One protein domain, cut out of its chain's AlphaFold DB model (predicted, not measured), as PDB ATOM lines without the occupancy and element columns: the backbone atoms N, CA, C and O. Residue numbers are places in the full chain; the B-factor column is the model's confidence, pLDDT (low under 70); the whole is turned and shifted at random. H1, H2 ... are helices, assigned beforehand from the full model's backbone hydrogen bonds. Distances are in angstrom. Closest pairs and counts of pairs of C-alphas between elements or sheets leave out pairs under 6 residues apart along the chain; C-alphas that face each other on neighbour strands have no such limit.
ATOM      1  N   SER A   2      25.086  -7.886 -11.812       52.38
ATOM      2  CA  SER A   2      24.234  -7.602 -12.984       52.38
ATOM      3  C   SER A   2      22.869  -8.311 -12.972       52.38
ATOM      4  O   SER A   2      21.893  -7.752 -13.457       52.38
ATOM      5  N   ILE A   3      22.766  -9.499 -12.362       53.22
ATOM      6  CA  ILE A   3      21.503 -10.263 -12.259       53.22
ATOM      7  C   ILE A   3      20.485  -9.560 -11.339       53.22
ATOM      8  O   ILE A   3      19.310  -9.494 -11.671       53.22
ATOM      9  N   ILE A   4      20.944  -8.968 -10.226       58.91
ATOM     10  CA  ILE A   4      20.077  -8.268  -9.255       58.91
ATOM     11  C   ILE A   4      19.519  -6.971  -9.862       58.91
ATOM     12  O   ILE A   4      18.361  -6.624  -9.645       58.91
ATOM     13  N   ASN A   5      20.324  -6.281 -10.679       54.03
ATOM     14  CA  ASN A   5      19.891  -5.073 -11.377       54.03
ATOM     15  C   ASN A   5      18.908  -5.395 -12.518       54.03
ATOM     16  O   ASN A   5      17.970  -4.643 -12.745       54.03
ATOM     17  N   ALA A   6      19.052  -6.547 -13.185       53.66
ATOM     18  CA  ALA A   6      18.085  -7.018 -14.180       53.66
ATOM     19  C   ALA A   6      16.744  -7.423 -13.539       53.66
ATOM     20  O   ALA A   6      15.694  -7.042 -14.046       53.66
ATOM     21  N   THR A   7      16.760  -8.113 -12.391       55.00
ATOM     22  CA  THR A   7      15.530  -8.449 -11.649       55.00
ATOM     23  C   THR A   7      14.852  -7.219 -11.053       55.00
ATOM     24  O   THR A   7      13.629  -7.149 -11.039       55.00
ATOM     25  N   ALA A   8      15.625  -6.226 -10.598       48.97
ATOM     26  CA  ALA A   8      15.079  -4.957 -10.130       48.97
ATOM     27  C   ALA A   8      14.522  -4.125 -11.293       48.97
ATOM     28  O   ALA A   8      13.468  -3.522 -11.150       48.97
ATOM     29  N   ARG A   9      15.173  -4.115 -12.464       51.12
ATOM     30  CA  ARG A   9      14.661  -3.410 -13.646       51.12
ATOM     31  C   ARG A   9      13.376  -4.056 -14.168       51.12
ATOM     32  O   ARG A   9      12.423  -3.332 -14.394       51.12
ATOM     33  N   GLU A  10      13.286  -5.387 -14.234       51.78
ATOM     34  CA  GLU A  10      12.029  -6.077 -14.583       51.78
ATOM     35  C   GLU A  10      10.924  -5.878 -13.528       51.78
ATOM     36  O   GLU A  10       9.757  -5.828 -13.893       51.78
ATOM     37  N   ALA A  11      11.263  -5.707 -12.244       49.41
ATOM     38  CA  ALA A  11      10.294  -5.362 -11.196       49.41
ATOM     39  C   ALA A  11       9.839  -3.886 -11.234       49.41
ATOM     40  O   ALA A  11       8.784  -3.565 -10.694       49.41
ATOM     41  N   ASN A  12      10.618  -3.005 -11.871       48.47
ATOM     42  CA  ASN A  12      10.293  -1.589 -12.089       48.47
ATOM     43  C   ASN A  12       9.751  -1.300 -13.504       48.47
ATOM     44  O   ASN A  12       9.370  -0.168 -13.784       48.47
ATOM     45  N   ASN A  13       9.710  -2.300 -14.386       51.41
ATOM     46  CA  ASN A  13       9.068  -2.219 -15.692       51.41
ATOM     47  C   ASN A  13       7.629  -2.714 -15.523       51.41
ATOM     48  O   ASN A  13       7.391  -3.908 -15.329       51.41
ATOM     49  N   CYS A  14       6.667  -1.794 -15.565       52.69
ATOM     50  CA  CYS A  14       5.246  -2.103 -15.452       52.69
ATOM     51  C   CYS A  14       4.774  -2.764 -16.755       52.69
ATOM     52  O   CYS A  14       4.179  -2.136 -17.618       52.69
ATOM     53  N   LYS A  15       5.108  -4.045 -16.938       49.06
ATOM     54  CA  LYS A  15       4.982  -4.750 -18.216       49.06
ATOM     55  C   LYS A  15       3.540  -5.194 -18.462       49.06
ATOM     56  O   LYS A  15       3.200  -6.365 -18.300       49.06
ATOM     57  N   LEU A  16       2.713  -4.248 -18.898       55.50
ATOM     58  CA  LEU A  16       1.316  -4.466 -19.274       55.50
ATOM     59  C   LEU A  16       1.201  -5.453 -20.461       55.50
ATOM     60  O   LEU A  16       0.291  -6.261 -20.570       55.50
ATOM     61  N   ILE A  17       2.190  -5.471 -21.362       53.78
ATOM     62  CA  ILE A  17       2.041  -6.146 -22.662       53.78
ATOM     63  C   ILE A  17       2.287  -7.674 -22.666       53.78
ATOM     64  O   ILE A  17       2.156  -8.308 -23.711       53.78
ATOM     65  N   SER A  18       2.648  -8.302 -21.536       54.50
ATOM     66  CA  SER A  18       3.023  -9.733 -21.522       54.50
ATOM     67  C   SER A  18       2.710 -10.473 -20.210       54.50
ATOM     68  O   SER A  18       3.460 -11.365 -19.806       54.50
ATOM     69  N   GLY A  19       1.617 -10.115 -19.532       66.38
ATOM     70  CA  GLY A  19       1.187 -10.771 -18.296       66.38
ATOM     71  C   GLY A  19       0.052 -11.774 -18.508       66.38
ATOM     72  O   GLY A  19      -1.051 -11.397 -18.891       66.38
ATOM     73  N   THR A  20       0.260 -13.046 -18.150       70.31
ATOM     74  CA  THR A  20      -0.810 -14.067 -18.081       70.31
ATOM     75  C   THR A  20      -1.998 -13.600 -17.229       70.31
ATOM     76  O   THR A  20      -3.141 -13.950 -17.506       70.31
ATOM     77  N   PHE A  21      -1.734 -12.778 -16.211       79.25
ATOM     78  CA  PHE A  21      -2.743 -12.219 -15.317       79.25
ATOM     79  C   PHE A  21      -3.779 -11.345 -16.043       79.25
ATOM     80  O   PHE A  21      -4.973 -11.489 -15.792       79.25
ATOM     81  N   GLU A  22      -3.362 -10.497 -16.983       74.19
ATOM     82  CA  GLU A  22      -4.276  -9.583 -17.681       74.19
ATOM     83  C   GLU A  22      -5.209 -10.329 -18.631       74.19
ATOM     84  O   GLU A  22      -6.423 -10.122 -18.613       74.19
ATOM     85  N   THR A  23      -4.659 -11.282 -19.384       79.94
ATOM     86  CA  THR A  23      -5.438 -12.170 -20.253       79.94
ATOM     87  C   THR A  23      -6.444 -12.993 -19.449       79.94
ATOM     88  O   THR A  23      -7.590 -13.154 -19.870       79.94
ATOM     89  N   LEU A  24      -6.053 -13.485 -18.266       86.00
ATOM     90  CA  LEU A  24      -6.960 -14.215 -17.376       86.00
ATOM     91  C   LEU A  24      -8.113 -13.334 -16.891       86.00
ATOM     92  O   LEU A  24      -9.262 -13.778 -16.902       86.00
ATOM     93  N   VAL A  25      -7.829 -12.090 -16.505       86.88
ATOM     94  CA  VAL A  25      -8.856 -11.134 -16.078       86.88
ATOM     95  C   VAL A  25      -9.790 -10.794 -17.245       86.88
ATOM     96  O   VAL A  25     -11.005 -10.906 -17.099       86.88
ATOM     97  N   GLN A  26      -9.267 -10.474 -18.431       86.75
ATOM     98  CA  GLN A  26     -10.075 -10.134 -19.609       86.75
ATOM     99  C   GLN A  26     -10.998 -11.281 -20.049       86.75
ATOM    100  O   GLN A  26     -12.191 -11.066 -20.284       86.75
ATOM    101  N   ILE A  27     -10.477 -12.511 -20.111       89.31
ATOM    102  CA  ILE A  27     -11.279 -13.700 -20.433       89.31
ATOM    103  C   ILE A  27     -12.293 -13.976 -19.317       89.31
ATOM    104  O   ILE A  27     -13.456 -14.255 -19.605       89.31
ATOM    105  N   GLY A  28     -11.886 -13.853 -18.051       93.31
ATOM    106  CA  GLY A  28     -12.758 -14.045 -16.894       93.31
ATOM    107  C   GLY A  28     -13.961 -13.101 -16.904       93.31
ATOM    108  O   GLY A  28     -15.102 -13.557 -16.805       93.31
ATOM    109  N   LEU A  29     -13.736 -11.799 -17.107       90.50
ATOM    110  CA  LEU A  29     -14.820 -10.823 -17.252       90.50
ATOM    111  C   LEU A  29     -15.701 -11.121 -18.470       90.50
ATOM    112  O   LEU A  29     -16.925 -11.015 -18.372       90.50
ATOM    113  N   GLY A  30     -15.106 -11.532 -19.595       90.00
ATOM    114  CA  GLY A  30     -15.844 -11.924 -20.796       90.00
ATOM    115  C   GLY A  30     -16.788 -13.105 -20.550       90.00
ATOM    116  O   GLY A  30     -17.958 -13.053 -20.934       90.00
ATOM    117  N   ILE A  31     -16.318 -14.141 -19.851       92.88
ATOM    118  CA  ILE A  31     -17.133 -15.306 -19.481       92.88
ATOM    119  C   ILE A  31     -18.277 -14.881 -18.563       92.88
ATOM    120  O   ILE A  31     -19.425 -15.213 -18.846       92.88
ATOM    121  N   ILE A  32     -17.994 -14.103 -17.514       94.69
ATOM    122  CA  ILE A  32     -19.023 -13.629 -16.576       94.69
ATOM    123  C   ILE A  32     -20.088 -12.808 -17.318       94.69
ATOM    124  O   ILE A  32     -21.285 -13.036 -17.130       94.69
ATOM    125  N   ALA A  33     -19.680 -11.897 -18.204       92.19
ATOM    126  CA  ALA A  33     -20.598 -11.084 -18.999       92.19
ATOM    127  C   ALA A  33     -21.500 -11.942 -19.908       92.19
ATOM    128  O   ALA A  33     -22.720 -11.750 -19.935       92.19
ATOM    129  N   LEU A  34     -20.927 -12.934 -20.601       90.62
ATOM    130  CA  LEU A  34     -21.685 -13.877 -21.427       90.62
ATOM    131  C   LEU A  34     -22.629 -14.748 -20.587       90.62
ATOM    132  O   LEU A  34     -23.784 -14.940 -20.970       90.62
ATOM    133  N   SER A  35     -22.192 -15.226 -19.420       92.06
ATOM    134  CA  SER A  35     -23.039 -15.987 -18.498       92.06
ATOM    135  C   SER A  35     -24.248 -15.172 -18.042       92.06
ATOM    136  O   SER A  35     -25.367 -15.680 -18.062       92.06
ATOM    137  N   VAL A  36     -24.068 -13.888 -17.714       93.75
ATOM    138  CA  VAL A  36     -25.182 -12.996 -17.350       93.75
ATOM    139  C   VAL A  36     -26.172 -12.827 -18.508       93.75
ATOM    140  O   VAL A  36     -27.382 -12.834 -18.274       93.75
ATOM    141  N   LEU A  37     -25.703 -12.706 -19.755       90.81
ATOM    142  CA  LEU A  37     -26.575 -12.623 -20.938       90.81
ATOM    143  C   LEU A  37     -27.403 -13.900 -21.139       90.81
ATOM    144  O   LEU A  37     -28.585 -13.818 -21.481       90.81
ATOM    145  N   VAL A  38     -26.804 -15.069 -20.903       91.00
ATOM    146  CA  VAL A  38     -27.494 -16.365 -20.977       91.00
ATOM    147  C   VAL A  38     -28.515 -16.508 -19.848       91.00
ATOM    148  O   VAL A  38     -29.651 -16.898 -20.107       91.00
ATOM    149  N   LEU A  39     -28.160 -16.130 -18.617       92.25
ATOM    150  CA  LEU A  39     -29.079 -16.154 -17.476       92.25
ATOM    151  C   LEU A  39     -30.265 -15.207 -17.689       92.25
ATOM    152  O   LEU A  39     -31.413 -15.608 -17.538       92.25
ATOM    153  N   LYS A  40     -30.029 -13.963 -18.117       90.75
ATOM    154  CA  LYS A  40     -31.122 -13.021 -18.425       90.75
ATOM    155  C   LYS A  40     -32.111 -13.614 -19.420       90.75
ATOM    156  O   LYS A  40     -33.319 -13.491 -19.245       90.75
ATOM    157  N   ARG A  41     -31.596 -14.310 -20.429       88.94
ATOM    158  CA  ARG A  41     -32.422 -14.965 -21.429       88.94
ATOM    159  C   ARG A  41     -33.278 -16.099 -20.857       88.94
ATOM    160  O   ARG A  41     -34.416 -16.253 -21.293       88.94
ATOM    161  N   THR A  42     -32.758 -16.907 -19.931       87.19
ATOM    162  CA  THR A  42     -33.540 -18.004 -19.333       87.19
ATOM    163  C   THR A  42     -34.657 -17.484 -18.429       87.19
ATOM    164  O   THR A  42     -35.722 -18.104 -18.386       87.19
ATOM    165  N   TYR A  43     -34.458 -16.330 -17.783       90.31
ATOM    166  CA  TYR A  43     -35.468 -15.664 -16.953       90.31
ATOM    167  C   TYR A  43     -36.506 -14.844 -17.743       90.31
ATOM    168  O   TYR A  43     -37.609 -14.626 -17.240       90.31
ATOM    169  N   GLU A  44     -36.211 -14.398 -18.967       88.31
ATOM    170  CA  GLU A  44     -37.144 -13.593 -19.769       88.31
ATOM    171  C   GLU A  44     -38.289 -14.453 -20.354       88.31
ATOM    172  O   GLU A  44     -38.070 -15.472 -21.014       88.31
ATOM    173  N   LYS A  45     -39.543 -14.048 -20.107       86.62
ATOM    174  CA  LYS A  45     -40.771 -14.686 -20.623       86.62
ATOM    175  C   LYS A  45     -41.579 -13.636 -21.405       86.62
ATOM    176  O   LYS A  45     -41.999 -12.663 -20.782       86.62
ATOM    177  N   PRO A  46     -41.863 -13.811 -22.712       85.00
ATOM    178  CA  PRO A  46     -41.441 -14.888 -23.617       85.00
ATOM    179  C   PRO A  46     -39.959 -14.787 -24.020       85.00
ATOM    180  O   PRO A  46     -39.404 -13.698 -24.128       85.00
ATOM    181  N   GLN A  47     -39.319 -15.930 -24.280       84.19
ATOM    182  CA  GLN A  47     -37.902 -15.974 -24.646       84.19
ATOM    183  C   GLN A  47     -37.671 -15.438 -26.064       84.19
ATOM    184  O   GLN A  47     -38.344 -15.847 -27.012       84.19
ATOM    185  N   ARG A  48     -36.674 -14.558 -26.231       84.62
ATOM    186  CA  ARG A  48     -36.279 -14.062 -27.558       84.62
ATOM    187  C   ARG A  48     -35.685 -15.192 -28.424       84.62
ATOM    188  O   ARG A  48     -34.968 -16.054 -27.896       84.62
ATOM    189  N   PRO A  49     -35.940 -15.200 -29.750       88.25
ATOM    190  CA  PRO A  49     -35.412 -16.217 -30.659       88.25
ATOM    191  C   PRO A  49     -33.874 -16.224 -30.671       88.25
ATOM    192  O   PRO A  49     -33.238 -15.169 -30.639       88.25
ATOM    193  N   PHE A  50     -33.275 -17.421 -30.735       87.00
ATOM    194  CA  PHE A  50     -31.821 -17.635 -30.594       87.00
ATOM    195  C   PHE A  50     -30.985 -16.805 -31.568       87.00
ATOM    196  O   PHE A  50     -29.964 -16.254 -31.169       87.00
ATOM    197  N   GLN A  51     -31.442 -16.680 -32.812       88.75
ATOM    198  CA  GLN A  51     -30.731 -15.941 -33.850       88.75
ATOM    199  C   GLN A  51     -30.623 -14.453 -33.501       88.75
ATOM    200  O   GLN A  51     -29.534 -13.895 -33.535       88.75
ATOM    201  N   VAL A  52     -31.727 -13.822 -33.087       89.00
ATOM    202  CA  VAL A  52     -31.740 -12.390 -32.739       89.00
ATOM    203  C   VAL A  52     -30.875 -12.114 -31.513       89.00
ATOM    204  O   VAL A  52     -30.138 -11.135 -31.501       89.00
ATOM    205  N   TRP A  53     -30.918 -12.995 -30.509       89.44
ATOM    206  CA  TRP A  53     -30.049 -12.886 -29.338       89.44
ATOM    207  C   TRP A  53     -28.565 -13.001 -29.714       89.44
ATOM    208  O   TRP A  53     -27.761 -12.182 -29.278       89.44
ATOM    209  N   ALA A  54     -28.200 -13.958 -30.572       90.06
ATOM    210  CA  ALA A  54     -26.819 -14.118 -31.024       90.06
ATOM    211  C   ALA A  54     -26.332 -12.896 -31.822       90.06
ATOM    212  O   ALA A  54     -25.202 -12.457 -31.629       90.06
ATOM    213  N   TYR A  55     -27.194 -12.300 -32.656       90.44
ATOM    214  CA  TYR A  55     -26.899 -11.057 -33.379       90.44
ATOM    215  C   TYR A  55     -26.813  -9.813 -32.488       90.44
ATOM    216  O   TYR A  55     -26.330  -8.779 -32.951       90.44
ATOM    217  N   ASP A  56     -27.324  -9.852 -31.260       89.06
ATOM    218  CA  ASP A  56     -27.174  -8.773 -30.281       89.06
ATOM    219  C   ASP A  56     -25.890  -8.962 -29.463       89.06
ATOM    220  O   ASP A  56     -25.076  -8.048 -29.345       89.06
ATOM    221  N   ALA A  57     -25.642 -10.191 -29.002       90.25
ATOM    222  CA  ALA A  57     -24.416 -10.559 -28.305       90.25
ATOM    223  C   ALA A  57     -23.165 -10.366 -29.181       90.25
ATOM    224  O   ALA A  57     -22.151  -9.858 -28.704       90.25
ATOM    225  N   SER A  58     -23.234 -10.700 -30.474       91.12
ATOM    226  CA  SER A  58     -22.116 -10.494 -31.401       91.12
ATOM    227  C   SER A  58     -21.784  -9.017 -31.595       91.12
ATOM    228  O   SER A  58     -20.609  -8.671 -31.671       91.12
ATOM    229  N   LYS A  59     -22.783  -8.124 -31.598       87.50
ATOM    230  CA  LYS A  59     -22.545  -6.674 -31.641       87.50
ATOM    231  C   LYS A  59     -21.810  -6.190 -30.394       87.50
ATOM    232  O   LYS A  59     -20.874  -5.408 -30.523       87.50
ATOM    233  N   GLN A  60     -22.193  -6.680 -29.211       87.50
ATOM    234  CA  GLN A  60     -21.502  -6.356 -27.957       87.50
ATOM    235  C   GLN A  60     -20.052  -6.867 -27.968       87.50
ATOM    236  O   GLN A  60     -19.139  -6.130 -27.605       87.50
ATOM    237  N   ALA A  61     -19.827  -8.093 -28.454       89.25
ATOM    238  CA  ALA A  61     -18.494  -8.682 -28.555       89.25
ATOM    239  C   ALA A  61     -17.590  -7.937 -29.553       89.25
ATOM    240  O   ALA A  61     -16.444  -7.630 -29.233       89.25
ATOM    241  N   ILE A  62     -18.107  -7.603 -30.740       92.06
ATOM    242  CA  ILE A  62     -17.367  -6.832 -31.750       92.06
ATOM    243  C   ILE A  62     -17.044  -5.435 -31.216       92.06
ATOM    244  O   ILE A  62     -15.908  -4.992 -31.348       92.06
ATOM    245  N   GLY A  63     -18.000  -4.764 -30.567       88.19
ATOM    246  CA  GLY A  63     -17.773  -3.452 -29.956       88.19
ATOM    247  C   GLY A  63     -16.652  -3.480 -28.914       88.19
ATOM    248  O   GLY A  63     -15.736  -2.666 -28.985       88.19
ATOM    249  N   ALA A  64     -16.675  -4.459 -28.005       86.12
ATOM    250  CA  ALA A  64     -15.620  -4.638 -27.008       86.12
ATOM    251  C   ALA A  64     -14.252  -4.956 -27.642       86.12
ATOM    252  O   ALA A  64     -13.234  -4.424 -27.205       86.12
ATOM    253  N   GLY A  65     -14.220  -5.784 -28.693       87.44
ATOM    254  CA  GLY A  65     -12.992  -6.110 -29.422       87.44
ATOM    255  C   GLY A  65     -12.386  -4.907 -30.150       87.44
ATOM    256  O   GLY A  65     -11.181  -4.683 -30.064       87.44
ATOM    257  N   VAL A  66     -13.214  -4.100 -30.823       86.69
ATOM    258  CA  VAL A  66     -12.772  -2.872 -31.505       86.69
ATOM    259  C   VAL A  66     -12.267  -1.841 -30.498       86.69
ATOM    260  O   VAL A  66     -11.199  -1.273 -30.714       86.69
ATOM    261  N   ALA A  67     -12.979  -1.640 -29.386       82.81
ATOM    262  CA  ALA A  67     -12.544  -0.742 -28.318       82.81
ATOM    263  C   ALA A  67     -11.197  -1.184 -27.726       82.81
ATOM    264  O   ALA A  67     -10.273  -0.386 -27.604       82.81
ATOM    265  N   HIS A  68     -11.031  -2.477 -27.445       82.62
ATOM    266  CA  HIS A  68      -9.764  -3.020 -26.959       82.62
ATOM    267  C   HIS A  68      -8.611  -2.811 -27.959       82.62
ATOM    268  O   HIS A  68      -7.534  -2.364 -27.565       82.62
ATOM    269  N   ALA A  69      -8.841  -3.065 -29.252       82.00
ATOM    270  CA  ALA A  69      -7.843  -2.838 -30.298       82.00
ATOM    271  C   ALA A  69      -7.475  -1.350 -30.447       82.00
ATOM    272  O   ALA A  69      -6.297  -1.025 -30.598       82.00
ATOM    273  N   ALA A  70      -8.457  -0.448 -30.371       83.19
ATOM    274  CA  ALA A  70      -8.230   0.993 -30.399       83.19
ATOM    275  C   ALA A  70      -7.420   1.455 -29.177       83.19
ATOM    276  O   ALA A  70      -6.417   2.147 -29.338       83.19
ATOM    277  N   ASN A  71      -7.786   1.001 -27.977       78.31
ATOM    278  CA  ASN A  71      -7.077   1.326 -26.739       78.31
ATOM    279  C   ASN A  71      -5.614   0.862 -26.783       78.31
ATOM    280  O   ASN A  71      -4.714   1.630 -26.440       78.31
ATOM    281  N   LEU A  72      -5.356  -0.351 -27.287       78.25
ATOM    282  CA  LEU A  72      -3.998  -0.863 -27.478       78.25
ATOM    283  C   LEU A  72      -3.220  -0.060 -28.532       78.25
ATOM    284  O   LEU A  72      -2.055   0.276 -28.320       78.25
ATOM    285  N   PHE A  73      -3.855   0.285 -29.655       80.38
ATOM    286  CA  PHE A  73      -3.226   1.082 -30.709       80.38
ATOM    287  C   PHE A  73      -2.804   2.468 -30.207       80.38
ATOM    288  O   PHE A  73      -1.675   2.889 -30.459       80.38
ATOM    289  N   ILE A  74      -3.675   3.162 -29.468       76.75
ATOM    290  CA  ILE A  74      -3.372   4.497 -28.936       76.75
ATOM    291  C   ILE A  74      -2.287   4.406 -27.854       76.75
ATOM    292  O   ILE A  74      -1.392   5.248 -27.834       76.75
ATOM    293  N   ALA A  75      -2.306   3.374 -27.001       70.94
ATOM    294  CA  ALA A  75      -1.241   3.143 -26.024       70.94
ATOM    295  C   ALA A  75       0.132   2.984 -26.705       70.94
ATOM    296  O   ALA A  75       1.086   3.666 -26.340       70.94
ATOM    297  N   ILE A  76       0.218   2.167 -27.762       76.50
ATOM    298  CA  ILE A  76       1.455   1.988 -28.540       76.50
ATOM    299  C   ILE A  76       1.873   3.293 -29.229       76.50
ATOM    300  O   ILE A  76       3.059   3.627 -29.259       76.50
ATOM    301  N   LEU A  77       0.917   4.023 -29.810       76.12
ATOM    302  CA  LEU A  77       1.193   5.284 -30.489       76.12
ATOM    303  C   LEU A  77       1.778   6.313 -29.522       76.12
ATOM    304  O   LEU A  77       2.749   6.981 -29.868       76.12
ATOM    305  N   LEU A  78       1.228   6.427 -28.314       69.50
ATOM    306  CA  LEU A  78       1.691   7.442 -27.382       69.50
ATOM    307  C   LEU A  78       3.036   7.098 -26.755       69.50
ATOM    308  O   LEU A  78       3.865   7.987 -26.627       69.50
ATOM    309  N   VAL A  79       3.309   5.819 -26.488       70.31
ATOM    310  CA  VAL A  79       4.657   5.368 -26.098       70.31
ATOM    311  C   VAL A  79       5.687   5.743 -27.169       70.31
ATOM    312  O   VAL A  79       6.771   6.228 -26.854       70.31
ATOM    313  N   LYS A  80       5.346   5.586 -28.455       70.69
ATOM    314  CA  LYS A  80       6.233   5.974 -29.564       70.69
ATOM    315  C   LYS A  80       6.436   7.486 -29.689       70.69
ATOM    316  O   LYS A  80       7.499   7.901 -30.138       70.69
ATOM    317  N   LEU A  81       5.431   8.289 -29.346       72.38
ATOM    318  CA  LEU A  81       5.488   9.753 -29.430       72.38
ATOM    319  C   LEU A  81       6.124  10.402 -28.195       72.38
ATOM    320  O   LEU A  81       6.727  11.462 -28.328       72.38
ATOM    321  N   ALA A  82       5.987   9.791 -27.016       68.19
ATOM    322  CA  ALA A  82       6.475  10.348 -25.759       68.19
ATOM    323  C   ALA A  82       8.006  10.316 -25.653       68.19
ATOM    324  O   ALA A  82       8.575  11.209 -25.040       68.19
ATOM    325  N   GLY A  83       8.689   9.352 -26.287       59.66
ATOM    326  CA  GLY A  83      10.152   9.348 -26.446       59.66
ATOM    327  C   GLY A  83      10.987   9.426 -25.154       59.66
ATOM    328  O   GLY A  83      12.203   9.573 -25.250       59.66
ATOM    329  N   SER A  84      10.371   9.348 -23.972       50.66
ATOM    330  CA  SER A  84      10.970   9.672 -22.679       50.66
ATOM    331  C   SER A  84      11.225   8.432 -21.823       50.66
ATOM    332  O   SER A  84      10.480   7.455 -21.843       50.66
ATOM    333  N   GLU A  85      12.325   8.490 -21.078       52.62
ATOM    334  CA  GLU A  85      12.985   7.406 -20.348       52.62
ATOM    335  C   GLU A  85      12.275   6.961 -19.052       52.62
ATOM    336  O   GLU A  85      12.938   6.610 -18.080       52.62
ATOM    337  N   ASP A  86      10.942   6.922 -19.030       52.25
ATOM    338  CA  ASP A  86      10.167   6.587 -17.830       52.25
ATOM    339  C   ASP A  86       9.220   5.403 -18.086       52.25
ATOM    340  O   ASP A  86       8.071   5.548 -18.497       52.25
ATOM    341  N   ALA A  87       9.690   4.190 -17.771       52.31
ATOM    342  CA  ALA A  87       8.924   2.930 -17.824       52.31
ATOM    343  C   ALA A  87       7.728   2.858 -16.835       52.31
ATOM    344  O   ALA A  87       7.107   1.814 -16.651       52.31
ATOM    345  N   GLN A  88       7.409   3.967 -16.164       53.69
ATOM    346  CA  GLN A  88       6.248   4.126 -15.282       53.69
ATOM    347  C   GLN A  88       5.003   4.637 -16.027       53.69
ATOM    348  O   GLN A  88       3.883   4.453 -15.545       53.69
ATOM    349  N   ASP A  89       5.158   5.232 -17.215       60.59
ATOM    350  CA  ASP A  89       4.038   5.877 -17.908       60.59
ATOM    351  C   ASP A  89       3.179   4.923 -18.745       60.59
ATOM    352  O   ASP A  89       2.057   5.272 -19.100       60.59
ATOM    353  N   GLU A  90       3.620   3.694 -19.024       61.25
ATOM    354  CA  GLU A  90       2.862   2.762 -19.875       61.25
ATOM    355  C   GLU A  90       1.534   2.312 -19.233       61.25
ATOM    356  O   GLU A  90       0.476   2.359 -19.868       61.25
ATOM    357  N   CYS A  91       1.567   1.963 -17.943       63.41
ATOM    358  CA  CYS A  91       0.395   1.565 -17.164       63.41
ATOM    359  C   CYS A  91      -0.550   2.752 -16.904       63.41
ATOM    360  O   CYS A  91      -1.770   2.628 -17.044       63.41
ATOM    361  N   SER A  92       0.009   3.921 -16.578       67.50
ATOM    362  CA  SER A  92      -0.749   5.157 -16.352       67.50
ATOM    363  C   SER A  92      -1.425   5.636 -17.632       67.50
ATOM    364  O   SER A  92      -2.606   5.984 -17.625       67.50
ATOM    365  N   PHE A  93      -0.710   5.595 -18.753       68.88
ATOM    366  CA  PHE A  93      -1.237   6.041 -20.027       68.88
ATOM    367  C   PHE A  93      -2.304   5.092 -20.581       68.88
ATOM    368  O   PHE A  93      -3.340   5.554 -21.063       68.88
ATOM    369  N   TYR A  94      -2.121   3.775 -20.437       69.81
ATOM    370  CA  TYR A  94      -3.177   2.809 -20.744       69.81
ATOM    371  C   TYR A  94      -4.424   3.045 -19.887       69.81
ATOM    372  O   TYR A  94      -5.528   3.102 -20.425       69.81
ATOM    373  N   PHE A  95      -4.264   3.243 -18.574       71.31
ATOM    374  CA  PHE A  95      -5.382   3.513 -17.670       71.31
ATOM    375  C   PHE A  95      -6.126   4.806 -18.028       71.31
ATOM    376  O   PHE A  95      -7.358   4.821 -18.035       71.31
ATOM    377  N   ILE A  96      -5.407   5.880 -18.366       76.62
ATOM    378  CA  ILE A  96      -6.008   7.154 -18.782       76.62
ATOM    379  C   ILE A  96      -6.756   6.985 -20.107       76.62
ATOM    380  O   ILE A  96      -7.906   7.412 -20.200       76.62
ATOM    381  N   ASN A  97      -6.162   6.317 -21.102       74.88
ATOM    382  CA  ASN A  97      -6.833   6.045 -22.376       74.88
ATOM    383  C   ASN A  97      -8.071   5.173 -22.204       74.88
ATOM    384  O   ASN A  97      -9.119   5.495 -22.742       74.88
ATOM    385  N   PHE A  98      -7.971   4.104 -21.419       75.62
ATOM    386  CA  PHE A  98      -9.097   3.233 -21.106       75.62
ATOM    387  C   PHE A  98     -10.211   3.992 -20.372       75.62
ATOM    388  O   PHE A  98     -11.396   3.838 -20.673       75.62
ATOM    389  N   THR A  99      -9.850   4.847 -19.416       77.31
ATOM    390  CA  THR A  99     -10.813   5.666 -18.672       77.31
ATOM    391  C   THR A  99     -11.473   6.703 -19.582       77.31
ATOM    392  O   THR A  99     -12.682   6.916 -19.496       77.31
ATOM    393  N   LEU A 100     -10.720   7.315 -20.499       78.88
ATOM    394  CA  LEU A 100     -11.256   8.215 -21.520       78.88
ATOM    395  C   LEU A 100     -12.156   7.481 -22.518       78.88
ATOM    396  O   LEU A 100     -13.243   7.964 -22.796       78.88
ATOM    397  N   ASP A 101     -11.771   6.307 -23.008       80.19
ATOM    398  CA  ASP A 101     -12.566   5.507 -23.946       80.19
ATOM    399  C   ASP A 101     -13.873   5.015 -23.313       80.19
ATOM    400  O   ASP A 101     -14.943   5.131 -23.902       80.19
ATOM    401  N   THR A 102     -13.839   4.560 -22.060       81.31
ATOM    402  CA  THR A 102     -15.057   4.136 -21.356       81.31
ATOM    403  C   THR A 102     -15.966   5.312 -20.995       81.31
ATOM    404  O   THR A 102     -17.186   5.198 -21.119       81.31
ATOM    405  N   SER A 103     -15.419   6.468 -20.610       84.62
ATOM    406  CA  SER A 103     -16.222   7.659 -20.292       84.62
ATOM    407  C   SER A 103     -16.778   8.355 -21.542       84.62
ATOM    408  O   SER A 103     -17.978   8.642 -21.601       84.62
ATOM    409  N   LEU A 104     -15.954   8.563 -22.573       82.69
ATOM    410  CA  LEU A 104     -16.372   9.120 -23.863       82.69
ATOM    411  C   LEU A 104     -17.245   8.139 -24.645       82.69
ATOM    412  O   LEU A 104     -18.224   8.561 -25.251       82.69
ATOM    413  N   GLY A 105     -16.955   6.841 -24.595       82.06
ATOM    414  CA  GLY A 105     -17.754   5.796 -25.227       82.06
ATOM    415  C   GLY A 105     -19.153   5.695 -24.620       82.06
ATOM    416  O   GLY A 105     -20.141   5.624 -25.353       82.06
ATOM    417  N   VAL A 106     -19.276   5.776 -23.289       86.69
ATOM    418  CA  VAL A 106     -20.586   5.856 -22.617       86.69
ATOM    419  C   VAL A 106     -21.318   7.145 -22.992       86.69
ATOM    420  O   VAL A 106     -22.511   7.093 -23.300       86.69
ATOM    421  N   LEU A 107     -20.624   8.287 -23.029       86.12
ATOM    422  CA  LEU A 107     -21.217   9.561 -23.441       86.12
ATOM    423  C   LEU A 107     -21.709   9.520 -24.898       86.12
ATOM    424  O   LEU A 107     -22.832   9.936 -25.183       86.12
ATOM    425  N   LEU A 108     -20.907   8.973 -25.813       84.88
ATOM    426  CA  LEU A 108     -21.243   8.822 -27.227       84.88
ATOM    427  C   LEU A 108     -22.429   7.872 -27.416       84.88
ATOM    428  O   LEU A 108     -23.374   8.215 -28.123       84.88
ATOM    429  N   ASN A 109     -22.433   6.720 -26.740       86.38
ATOM    430  CA  ASN A 109     -23.562   5.788 -26.764       86.38
ATOM    431  C   ASN A 109     -24.839   6.432 -26.217       86.38
ATOM    432  O   ASN A 109     -25.920   6.235 -26.776       86.38
ATOM    433  N   TRP A 110     -24.733   7.238 -25.158       89.50
ATOM    434  CA  TRP A 110     -25.865   7.986 -24.622       89.50
ATOM    435  C   TRP A 110     -26.405   9.002 -25.637       89.50
ATOM    436  O   TRP A 110     -27.616   9.048 -25.871       89.50
ATOM    437  N   LEU A 111     -25.531   9.768 -26.300       90.12
ATOM    438  CA  LEU A 111     -25.917  10.707 -27.358       90.12
ATOM    439  C   LEU A 111     -26.544   9.993 -28.563       90.12
ATOM    440  O   LEU A 111     -27.580  10.430 -29.065       90.12
ATOM    441  N   LEU A 112     -25.968   8.877 -29.009       88.50
ATOM    442  CA  LEU A 112     -26.472   8.091 -30.135       88.50
ATOM    443  C   LEU A 112     -27.846   7.489 -29.823       88.50
ATOM    444  O   LEU A 112     -28.760   7.551 -30.645       88.50
ATOM    445  N   LEU A 113     -28.042   6.978 -28.608       87.75
ATOM    446  CA  LEU A 113     -29.344   6.487 -28.169       87.75
ATOM    447  C   LEU A 113     -30.374   7.623 -28.112       87.75
ATOM    448  O   LEU A 113     -31.481   7.484 -28.629       87.75
ATOM    449  N   ARG A 114     -30.011   8.774 -27.533       87.31
ATOM    450  CA  ARG A 114     -30.888   9.954 -27.450       87.31
ATOM    451  C   ARG A 114     -31.280  10.479 -28.826       87.31
ATOM    452  O   ARG A 114     -32.455  10.771 -29.047       87.31
ATOM    453  N   THR A 115     -30.325  10.588 -29.741       86.75
ATOM    454  CA  THR A 115     -30.568  11.048 -31.113       86.75
ATOM    455  C   THR A 115     -31.400  10.046 -31.895       86.75
ATOM    456  O   THR A 115     -32.342  10.466 -32.554       86.75
ATOM    457  N   THR A 116     -31.150   8.742 -31.759       85.88
ATOM    458  CA  THR A 116     -31.962   7.698 -32.404       85.88
ATOM    459  C   THR A 116     -33.399   7.717 -31.892       85.88
ATOM    460  O   THR A 116     -34.331   7.649 -32.687       85.88
ATOM    461  N   VAL A 117     -33.611   7.883 -30.583       86.69
ATOM    462  CA  VAL A 117     -34.959   8.007 -30.002       86.69
ATOM    463  C   VAL A 117     -35.642   9.292 -30.475       86.69
ATOM    464  O   VAL A 117     -36.797   9.258 -30.893       86.69
ATOM    465  N   ALA A 118     -34.935  10.425 -30.473       81.75
ATOM    466  CA  ALA A 118     -35.475  11.689 -30.967       81.75
ATOM    467  C   ALA A 118     -35.793  11.632 -32.472       81.75
ATOM    468  O   ALA A 118     -36.828  12.132 -32.904       81.75
ATOM    469  N   ALA A 119     -34.931  11.000 -33.267       82.44
ATOM    470  CA  ALA A 119     -35.130  10.787 -34.692       82.44
ATOM    471  C   ALA A 119     -36.296   9.830 -34.947       82.44
ATOM    472  O   ALA A 119     -37.136  10.139 -35.778       82.44
ATOM    473  N   ALA A 120     -36.431   8.735 -34.195       79.38
ATOM    474  CA  ALA A 120     -37.562   7.814 -34.310       79.38
ATOM    475  C   ALA A 120     -38.905   8.508 -34.017       79.38
ATOM    476  O   ALA A 120     -39.874   8.308 -34.748       79.38
ATOM    477  N   VAL A 121     -38.947   9.387 -33.008       76.31
ATOM    478  CA  VAL A 121     -40.136  10.198 -32.691       76.31
ATOM    479  C   VAL A 121     -40.427  11.238 -33.781       76.31
ATOM    480  O   VAL A 121     -41.590  11.507 -34.068       76.31
ATOM    481  N   ARG A 122     -39.400  11.806 -34.427       69.75
ATOM    482  CA  ARG A 122     -39.577  12.786 -35.517       69.75
ATOM    483  C   ARG A 122     -39.905  12.158 -36.873       69.75
ATOM    484  O   ARG A 122     -40.674  12.737 -37.629       69.75
ATOM    485  N   ILE A 123     -39.336  10.997 -37.179       72.12
ATOM    486  CA  ILE A 123     -39.536  10.265 -38.440       72.12
ATOM    487  C   ILE A 123     -40.875   9.518 -38.420       72.12
ATOM    488  O   ILE A 123     -41.451   9.253 -39.474       72.12
TER     489      ILE A 123
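AT A GLANCE: This is residues 2 to 123 of the 171 residues of an uncharacterized protein of Aphanomyces astaci (UniProt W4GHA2). Three long helices make a loose, flat zigzag: H4, the longest by residues, and H3 form a helical hairpin that opens like a V, and H2 runs back along the other side of H3, near it but without a clear contact. H3 is the middle stroke of the zigzag, the far half of H4 sticks out with residues 106 to 123, and the short helix H1 makes an arm at the other end of the long axis, with residues 2 to 8 free. The printed part has 122 residues with four named helices, in the order H1, H2, H3, H4, and no named strand; the class is all helix. The whole is only just loose, close to extended, with a radius of gyration of the C-alphas of 20.2 A, and it spans 67 by 35 by 17 A.

HOW THE PARTS SIT: Begin with H4, residues 89 to 123, and look back to H3, residues 50 to 82, which it touches. Their closest C-alphas are those of Tyr 94 and Ala 75, 5.6 A apart. They run opposite ways at a steep tilt of 43 degrees. H4 touches H3 with residues 90 to 101 alone, and H3 touches H4 with residues 67 to 79 alone. From H3 turn to H2, residues 20 to 43, which is close but not clearly touching. The closest C-alphas here, those of Leu 37 and Ala 57, are 7.9 A apart. H2 and H3 run opposite ways at a shallow tilt of 24 degrees. H2 and H4 are apart, and H1, residues 2 to 12, is apart from H2, H3 and H4. In H1, H2 and H4 every O i to N i+4 pair is within hydrogen-bond range, and in H3 28 of 29 are.

IN THESE COORDINATES: Find C-alpha 89 at (4.038, 5.877, -17.908); from there H4 runs 48.4 A to C-alpha 123 at (-39.536, 10.265, -38.440). H3 covers 47.7 A from Phe 50 to Ala 82, and H2 covers 34.7 A from Thr 20 to Tyr 43. H1 begins at C-alpha 2, at (24.234, -7.602, -12.984), and ends at Asn 12.

THE WHOLE: The two C-alphas farthest apart are those of Ser 2 and Ile 123, at 70.9 A. The printed part has no cut, and the links H1 to H2, H2 to H3 and H3 to H4 are short. Look at the B-factor column: the mean pLDDT of the printed part is 77.1, and it is under 70 at residues 2 to 19, residue 78, residues 82 to 94 and residue 122.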